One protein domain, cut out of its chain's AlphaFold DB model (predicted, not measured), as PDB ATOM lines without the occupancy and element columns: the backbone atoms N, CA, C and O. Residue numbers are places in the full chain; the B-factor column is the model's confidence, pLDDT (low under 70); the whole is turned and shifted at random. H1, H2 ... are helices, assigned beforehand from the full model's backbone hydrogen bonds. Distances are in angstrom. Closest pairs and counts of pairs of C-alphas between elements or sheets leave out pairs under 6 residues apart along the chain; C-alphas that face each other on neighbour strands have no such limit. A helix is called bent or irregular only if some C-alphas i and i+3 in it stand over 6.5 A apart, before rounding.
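AT A GLANCE: This is residues 2 to 58 of the 115 residues of an uncharacterized protein of Dorea formicigenerans (UniProt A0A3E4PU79). Two long helices, H1 and H2, are joined at one end by a tight link and stand apart along their lengths, like the arms of a wide, flat U with an empty middle. The chain runs out along H1, turns at residues 27 to 31 and comes back along H2, which is kinked. The printed part has 57 residues with two named helices, H1 then H2, and no named strand; its class is all helix. The whole is extended, with a radius of gyration of the C-alphas of 16.0 A, and the C-alphas span 41 by 32 by 8 A.

IN THESE COORDINATES: H1, the longest helix, is residues 2 to 26 and measures 36.5 A from C-alpha 2 at (9.999, 21.213, -47.853) to C-alpha 26 at (-23.927, 24.795, -34.973). H2 is residues 32 to 55 and measures 33.4 A from C-alpha 32 at (-22.843, 35.984, -27.709) to C-alpha 55 at (10.018, 41.277, -24.809). From the first to the last C-alpha, x falls from 9.999 to -23.927 in H1 and rises from -22.843 to 10.018 in H2.

HOW THE PARTS SIT: H1 and H2 are apart, with no C-alpha of the one within 8 A of the other. Residues 2 to 20 of H1 stand free, as do residues 43 to 49 of H2. H2 has a kink of 32 degrees near residue 46. It is neither bent nor irregular, but only just: C-alphas 44 and 47 are 6.1 A apart. In H1 every O i to N i+4 pair is within hydrogen-bond range; in H2 18 of 20 are.

THE WHOLE: The C-alphas of Lys 27 and Asp 58 are the two farthest apart, at 42.8 A. The printed part has no cut, and its one link between helices, H1 to H2, is tight. The mean pLDDT of the printed part is 85.9, and residues 29 to 30 are under 70.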
ATOM      1  N   GLU A   2      10.395  21.104 -49.274       70.06
ATOM      2  CA  GLU A   2       9.999  21.213 -47.853       70.06
ATOM      3  C   GLU A   2       9.001  22.347 -47.549       70.06
ATOM      4  O   GLU A   2       8.099  22.186 -46.727       70.06
ATOM      5  N   LEU A   3       9.093  23.474 -48.266       79.12
ATOM      6  CA  LEU A   3       8.188  24.616 -48.076       79.12
ATOM      7  C   LEU A   3       6.728  24.270 -48.420       79.12
ATOM      8  O   LEU A   3       5.805  24.696 -47.727       79.12
ATOM      9  N   ALA A   4       6.523  23.452 -49.459       82.19
ATOM     10  CA  ALA A   4       5.200  22.984 -49.869       82.19
ATOM     11  C   ALA A   4       4.581  22.072 -48.798       82.19
ATOM     12  O   ALA A   4       3.422  22.260 -48.436       82.19
ATOM     13  N   GLY A   5       5.374  21.161 -48.218       86.25
ATOM     14  CA  GLY A   5       4.938  20.300 -47.116       86.25
ATOM     15  C   GLY A   5       4.567  21.085 -45.854       86.25
ATOM     16  O   GLY A   5       3.492  20.879 -45.292       86.25
ATOM     17  N   MET A   6       5.393  22.059 -45.451       89.06
ATOM     18  CA  MET A   6       5.084  22.930 -44.306       89.06
ATOM     19  C   MET A   6       3.821  23.767 -44.524       89.06
ATOM     20  O   MET A   6       3.012  23.935 -43.608       89.06
ATOM     21  N   THR A   7       3.642  24.296 -45.734       90.56
ATOM     22  CA  THR A   7       2.460  25.098 -46.076       90.56
ATOM     23  C   THR A   7       1.204  24.235 -46.089       90.56
ATOM     24  O   THR A   7       0.175  24.647 -45.555       90.56
ATOM     25  N   MET A   8       1.289  23.012 -46.618       90.75
ATOM     26  CA  MET A   8       0.180  22.061 -46.629       90.75
ATOM     27  C   MET A   8      -0.244  21.676 -45.209       90.75
ATOM     28  O   MET A   8      -1.431  21.736 -44.896       90.75
ATOM     29  N   TYR A   9       0.711  21.379 -44.323       92.62
ATOM     30  CA  TYR A   9       0.421  21.086 -42.919       92.62
ATOM     31  C   TYR A   9      -0.275  22.261 -42.219       92.62
ATOM     32  O   TYR A   9      -1.337  22.087 -41.625       92.62
ATOM     33  N   LYS A  10       0.266  23.482 -42.346       92.06
ATOM     34  CA  LYS A  10      -0.358  24.685 -41.769       92.06
ATOM     35  C   LYS A  10      -1.767  24.918 -42.314       92.06
ATOM     36  O   LYS A  10      -2.672  25.235 -41.549       92.06
ATOM     37  N   THR A  11      -1.965  24.723 -43.615       93.75
ATOM     38  CA  THR A  11      -3.276  24.889 -44.259       93.75
ATOM     39  C   THR A  11      -4.276  23.854 -43.748       93.75
ATOM     40  O   THR A  11      -5.407  24.210 -43.421       93.75
ATOM     41  N   LEU A  12      -3.860  22.593 -43.599       94.56
ATOM     42  CA  LEU A  12      -4.691  21.536 -43.019       94.56
ATOM     43  C   LEU A  12      -5.087  21.857 -41.575       94.56
ATOM     44  O   LEU A  12      -6.266  21.771 -41.242       94.56
ATOM     45  N   VAL A  13      -4.144  22.301 -40.739       94.12
ATOM     46  CA  VAL A  13      -4.425  22.696 -39.347       94.12
ATOM     47  C   VAL A  13      -5.444  23.838 -39.288       94.12
ATOM     48  O   VAL A  13      -6.430  23.738 -38.559       94.12
ATOM     49  N   MET A  14      -5.264  24.892 -40.093       93.88
ATOM     50  CA  MET A  14      -6.214  26.013 -40.154       93.88
ATOM     51  C   MET A  14      -7.592  25.578 -40.671       93.88
ATOM     52  O   MET A  14      -8.612  26.063 -40.187       93.88
ATOM     53  N   THR A  15      -7.638  24.621 -41.604       93.38
ATOM     54  CA  THR A  15      -8.893  24.063 -42.136       93.38
ATOM     55  C   THR A  15      -9.641  23.263 -41.071       93.38
ATOM     56  O   THR A  15     -10.844  23.447 -40.896       93.38
ATOM     57  N   ILE A  16      -8.944  22.414 -40.310       94.75
ATOM     58  CA  ILE A  16      -9.543  21.651 -39.206       94.75
ATOM     59  C   ILE A  16     -10.071  22.605 -38.129       94.75
ATOM     60  O   ILE A  16     -11.204  22.449 -37.682       94.75
ATOM     61  N   LEU A  17      -9.300  23.633 -37.755       91.38
ATOM     62  CA  LEU A  17      -9.742  24.666 -36.809       91.38
ATOM     63  C   LEU A  17     -11.007  25.389 -37.289       91.38
ATOM     64  O   LEU A  17     -11.929  25.596 -36.501       91.38
ATOM     65  N   ALA A  18     -11.080  25.732 -38.578       90.50
ATOM     66  CA  ALA A  18     -12.264  26.353 -39.162       90.50
ATOM     67  C   ALA A  18     -13.490  25.427 -39.094       90.50
ATOM     68  O   ALA A  18     -14.564  25.864 -38.678       90.50
ATOM     69  N   LEU A  19     -13.332  24.139 -39.422       92.19
ATOM     70  CA  LEU A  19     -14.408  23.145 -39.321       92.19
ATOM     71  C   LEU A  19     -14.894  22.964 -37.877       92.19
ATOM     72  O   LEU A  19     -16.100  22.920 -37.634       92.19
ATOM     73  N   VAL A  20     -13.974  22.922 -36.909       90.00
ATOM     74  CA  VAL A  20     -14.316  22.885 -35.479       90.00
ATOM     75  C   VAL A  20     -15.075  24.149 -35.072       90.00
ATOM     76  O   VAL A  20     -16.080  24.053 -34.370       90.00
ATOM     77  N   GLY A  21     -14.664  25.324 -35.557       84.94
ATOM     78  CA  GLY A  21     -15.372  26.586 -35.334       84.94
ATOM     79  C   GLY A  21     -16.818  26.555 -35.839       84.94
ATOM     80  O   GLY A  21     -17.738  26.915 -35.105       84.94
ATOM     81  N   VAL A  22     -17.036  26.045 -37.057       85.75
ATOM     82  CA  VAL A  22     -18.378  25.875 -37.647       85.75
ATOM     83  C   VAL A  22     -19.221  24.884 -36.840       85.75
ATOM     84  O   VAL A  22     -20.398  25.134 -36.579       85.75
ATOM     85  N   PHE A  23     -18.629  23.781 -36.384       85.94
ATOM     86  CA  PHE A  23     -19.327  22.789 -35.570       85.94
ATOM     87  C   PHE A  23     -19.710  23.332 -34.181       85.94
ATOM     88  O   PHE A  23     -20.832  23.118 -33.714       85.94
ATOM     89  N   CYS A  24     -18.818  24.092 -33.541       81.56
ATOM     90  CA  CYS A  24     -19.079  24.791 -32.279       81.56
ATOM     91  C   CYS A  24     -20.188  25.845 -32.410       81.56
ATOM     92  O   CYS A  24     -20.993  25.998 -31.487       81.56
ATOM     93  N   TYR A  25     -20.264  26.525 -33.557       78.38
ATOM     94  CA  TYR A  25     -21.356  27.446 -33.875       78.38
ATOM     95  C   TYR A  25     -22.693  26.705 -34.018       78.38
ATOM     96  O   TYR A  25     -23.677  27.067 -33.372       78.38
ATOM     97  N   HIS A  26     -22.721  25.608 -34.782       76.62
ATOM     98  CA  HIS A  26     -23.927  24.795 -34.973       76.62
ATOM     99  C   HIS A  26     -24.455  24.174 -33.674       76.62
ATOM    100  O   HIS A  26     -25.667  24.059 -33.498       76.62
ATOM    101  N   LYS A  27     -23.572  23.803 -32.741       76.56
ATOM    102  CA  LYS A  27     -23.964  23.276 -31.426       76.56
ATOM    103  C   LYS A  27     -24.428  24.343 -30.423       76.56
ATOM    104  O   LYS A  27     -24.747  23.977 -29.297       76.56
ATOM    105  N   LYS A  28     -24.463  25.635 -30.792       70.12
ATOM    106  CA  LYS A  28     -24.799  26.774 -29.906       70.12
ATOM    107  C   LYS A  28     -23.995  26.831 -28.596       70.12
ATOM    108  O   LYS A  28     -24.389  27.517 -27.661       70.12
ATOM    109  N   ILE A  29     -22.849  26.151 -28.531       63.75
ATOM    110  CA  ILE A  29     -21.929  26.246 -27.387       63.75
ATOM    111  C   ILE A  29     -21.375  27.675 -27.318       63.75
ATOM    112  O   ILE A  29     -21.173  28.218 -26.238       63.75
ATOM    113  N   VAL A  30     -21.176  28.302 -28.483       69.88
ATOM    114  CA  VAL A  30     -20.691  29.675 -28.624       69.88
ATOM    115  C   VAL A  30     -21.857  30.652 -28.709       69.88
ATOM    116  O   VAL A  30     -22.281  31.039 -29.795       69.88
ATOM    117  N   ASP A  31     -22.366  31.049 -27.545       76.25
ATOM    118  CA  ASP A  31     -23.322  32.151 -27.429       76.25
ATOM    119  C   ASP A  31     -22.612  33.525 -27.420       76.25
ATOM    120  O   ASP A  31     -21.406  33.623 -27.161       76.25
ATOM    121  N   GLN A  32     -23.353  34.604 -27.697       74.44
ATOM    122  CA  GLN A  32     -22.843  35.984 -27.709       74.44
ATOM    123  C   GLN A  32     -22.151  36.356 -26.388       74.44
ATOM    124  O   GLN A  32     -21.107  37.013 -26.398       74.44
ATOM    125  N   GLU A  33     -22.692  35.903 -25.254       80.12
ATOM    126  CA  GLU A  33     -22.113  36.162 -23.934       80.12
ATOM    127  C   GLU A  33     -20.758  35.460 -23.754       80.12
ATOM    128  O   GLU A  33     -19.796  36.067 -23.279       80.12
ATOM    129  N   MET A  34     -20.645  34.203 -24.193       79.50
ATOM    130  CA  MET A  34     -19.396  33.447 -24.104       79.50
ATOM    131  C   MET A  34     -18.323  34.024 -25.031       79.50
ATOM    132  O   MET A  34     -17.166  34.124 -24.633       79.50
ATOM    133  N   ASN A  35     -18.694  34.472 -26.235       81.94
ATOM    134  CA  ASN A  35     -17.767  35.143 -27.149       81.94
ATOM    135  C   ASN A  35     -17.221  36.450 -26.543       81.94
ATOM    136  O   ASN A  35     -16.019  36.718 -26.604       81.94
ATOM    137  N   LYS A  36     -18.081  37.224 -25.871       83.56
ATOM    138  CA  LYS A  36     -17.665  38.443 -25.169       83.56
ATOM    139  C   LYS A  36     -16.690  38.141 -24.027       83.56
ATOM    140  O   LYS A  36     -15.648  38.781 -23.956       83.56
ATOM    141  N   LYS A  37     -16.977  37.128 -23.198       84.81
ATOM    142  CA  LYS A  37     -16.079  36.693 -22.108       84.81
ATOM    143  C   LYS A  37     -14.747  36.152 -22.629       84.81
ATOM    144  O   LYS A  37     -13.704  36.456 -22.063       84.81
ATOM    145  N   LEU A  38     -14.762  35.396 -23.726       86.00
ATOM    146  CA  LEU A  38     -13.544  34.926 -24.393       86.00
ATOM    147  C   LEU A  38     -12.711  36.095 -24.926       86.00
ATOM    148  O   LEU A  38     -11.506  36.135 -24.696       86.00
ATOM    149  N   SER A  39     -13.344  37.065 -25.587       88.19
ATOM    150  CA  SER A  39     -12.662  38.269 -26.074       88.19
ATOM    151  C   SER A  39     -12.067  39.089 -24.927       88.19
ATOM    152  O   SER A  39     -10.923  39.522 -25.017       88.19
ATOM    153  N   GLU A  40     -12.801  39.259 -23.825       90.75
ATOM    154  CA  GLU A  40     -12.319  39.947 -22.623       90.75
ATOM    155  C   GLU A  40     -11.132  39.218 -21.984       90.75
ATOM    156  O   GLU A  40     -10.156  39.855 -21.605       90.75
ATOM    157  N   LEU A  41     -11.149  37.885 -21.955       92.25
ATOM    158  CA  LEU A  41     -10.037  37.071 -21.462       92.25
ATOM    159  C   LEU A  41      -8.802  37.185 -22.369       92.25
ATOM    160  O   LEU A  41      -7.680  37.318 -21.877       92.25
ATOM    161  N   VAL A  42      -8.986  37.197 -23.693       90.94
ATOM    162  CA  VAL A  42      -7.895  37.439 -24.654       90.94
ATOM    163  C   VAL A  42      -7.291  38.832 -24.465       90.94
ATOM    164  O   VAL A  42      -6.069  38.982 -24.389       90.94
ATOM    165  N   LEU A  43      -8.133  39.853 -24.321       90.94
ATOM    166  CA  LEU A  43      -7.681  41.229 -24.127       90.94
ATOM    167  C   LEU A  43      -7.036  41.452 -22.753       90.94
ATOM    168  O   LEU A  43      -6.035  42.151 -22.657       90.94
ATOM    169  N   SER A  44      -7.574  40.851 -21.696       92.12
ATOM    170  CA  SER A  44      -7.132  41.092 -20.322       92.12
ATOM    171  C   SER A  44      -5.934  40.232 -19.917       92.12
ATOM    172  O   SER A  44      -5.011  40.745 -19.296       92.12
ATOM    173  N   LEU A  45      -5.913  38.946 -20.285       93.56
ATOM    174  CA  LEU A  45      -4.875  37.999 -19.863       93.56
ATOM    175  C   LEU A  45      -3.870  37.708 -20.977       93.56
ATOM    176  O   LEU A  45      -2.663  37.837 -20.776       93.56
ATOM    177  N   PHE A  46      -4.339  37.308 -22.159       92.56
ATOM    178  CA  PHE A  46      -3.413  36.904 -23.219       92.56
ATOM    179  C   PHE A  46      -2.614  38.085 -23.756       92.56
ATOM    180  O   PHE A  46      -1.441  37.922 -24.058       92.56
ATOM    181  N   THR A  47      -3.201  39.277 -23.830       91.81
ATOM    182  CA  THR A  47      -2.495  40.474 -24.308       91.81
ATOM    183  C   THR A  47      -1.255  40.815 -23.468       91.81
ATOM    184  O   THR A  47      -0.175  40.911 -24.055       91.81
ATOM    185  N   PRO A  48      -1.316  40.939 -22.124       91.06
ATOM    186  CA  PRO A  48      -0.112  41.182 -21.327       91.06
ATOM    187  C   PRO A  48       0.873  40.007 -21.350       91.06
ATOM    188  O   PRO A  48       2.081  40.236 -21.386       91.06
ATOM    189  N   VAL A  49       0.391  38.760 -21.397       92.94
ATOM    190  CA  VAL A  49       1.265  37.580 -21.529       92.94
ATOM    191  C   VAL A  49       2.020  37.605 -22.863       92.94
ATOM    192  O   VAL A  49       3.235  37.420 -22.894       92.94
ATOM    193  N   LEU A  50       1.333  37.900 -23.967       90.88
ATOM    194  CA  LEU A  50       1.928  38.021 -25.297       90.88
ATOM    195  C   LEU A  50       2.944  39.161 -25.354       90.88
ATOM    196  O   LEU A  50       4.034  38.967 -25.892       90.88
ATOM    197  N   LEU A  51       2.632  40.314 -24.758       90.25
ATOM    198  CA  LEU A  51       3.585  41.416 -24.631       90.25
ATOM    199  C   LEU A  51       4.843  40.964 -23.886       90.25
ATOM    200  O   LEU A  51       5.948  41.169 -24.382       90.25
ATOM    201  N   PHE A  52       4.692  40.272 -22.756       91.38
ATOM    202  CA  PHE A  52       5.823  39.768 -21.981       91.38
ATOM    203  C   PHE A  52       6.689  38.778 -22.771       91.38
ATOM    204  O   PHE A  52       7.909  38.929 -22.822       91.38
ATOM    205  N   THR A  53       6.075  37.811 -23.459       88.00
ATOM    206  CA  THR A  53       6.814  36.876 -24.328       88.00
ATOM    207  C   THR A  53       7.491  37.578 -25.503       88.00
ATOM    208  O   THR A  53       8.572  37.174 -25.925       88.00
ATOM    209  N   SER A  54       6.903  38.667 -26.005       85.19
ATOM    210  CA  SER A  54       7.481  39.464 -27.087       85.19
ATOM    211  C   SER A  54       8.733  40.224 -26.638       85.19
ATOM    212  O   SER A  54       9.652  40.375 -27.436       85.19
ATOM    213  N   PHE A  55       8.814  40.646 -25.370       80.94
ATOM    214  CA  PHE A  55      10.018  41.277 -24.809       80.94
ATOM    215  C   PHE A  55      11.176  40.302 -24.582       80.94
ATOM    216  O   PHE A  55      12.330  40.716 -24.609       80.94
ATOM    217  N   GLN A  56      10.889  39.015 -24.381       81.44
ATOM    218  CA  GLN A  56      11.918  37.979 -24.234       81.44
ATOM    219  C   GLN A  56      12.517  37.525 -25.572       81.44
ATOM    220  O   GLN A  56      13.395  36.668 -25.600       81.44
ATOM    221  N   LYS A  57      12.031  38.055 -26.698       82.19
ATOM    222  CA  LYS A  57      12.498  37.664 -28.023       82.19
ATOM    223  C   LYS A  57      13.872  38.268 -28.316       82.19
ATOM    224  O   LYS A  57      14.025  39.487 -28.306       82.19
ATOM    225  N   ASP A  58      14.834  37.418 -28.670       78.44
ATOM    226  CA  ASP A  58      16.175  37.855 -29.059       78.44
ATOM    227  C   ASP A  58      16.160  38.822 -30.250       78.44
ATOM    228  O   ASP A  58      15.463  38.630 -31.257       78.44
TER     229      ASP A  58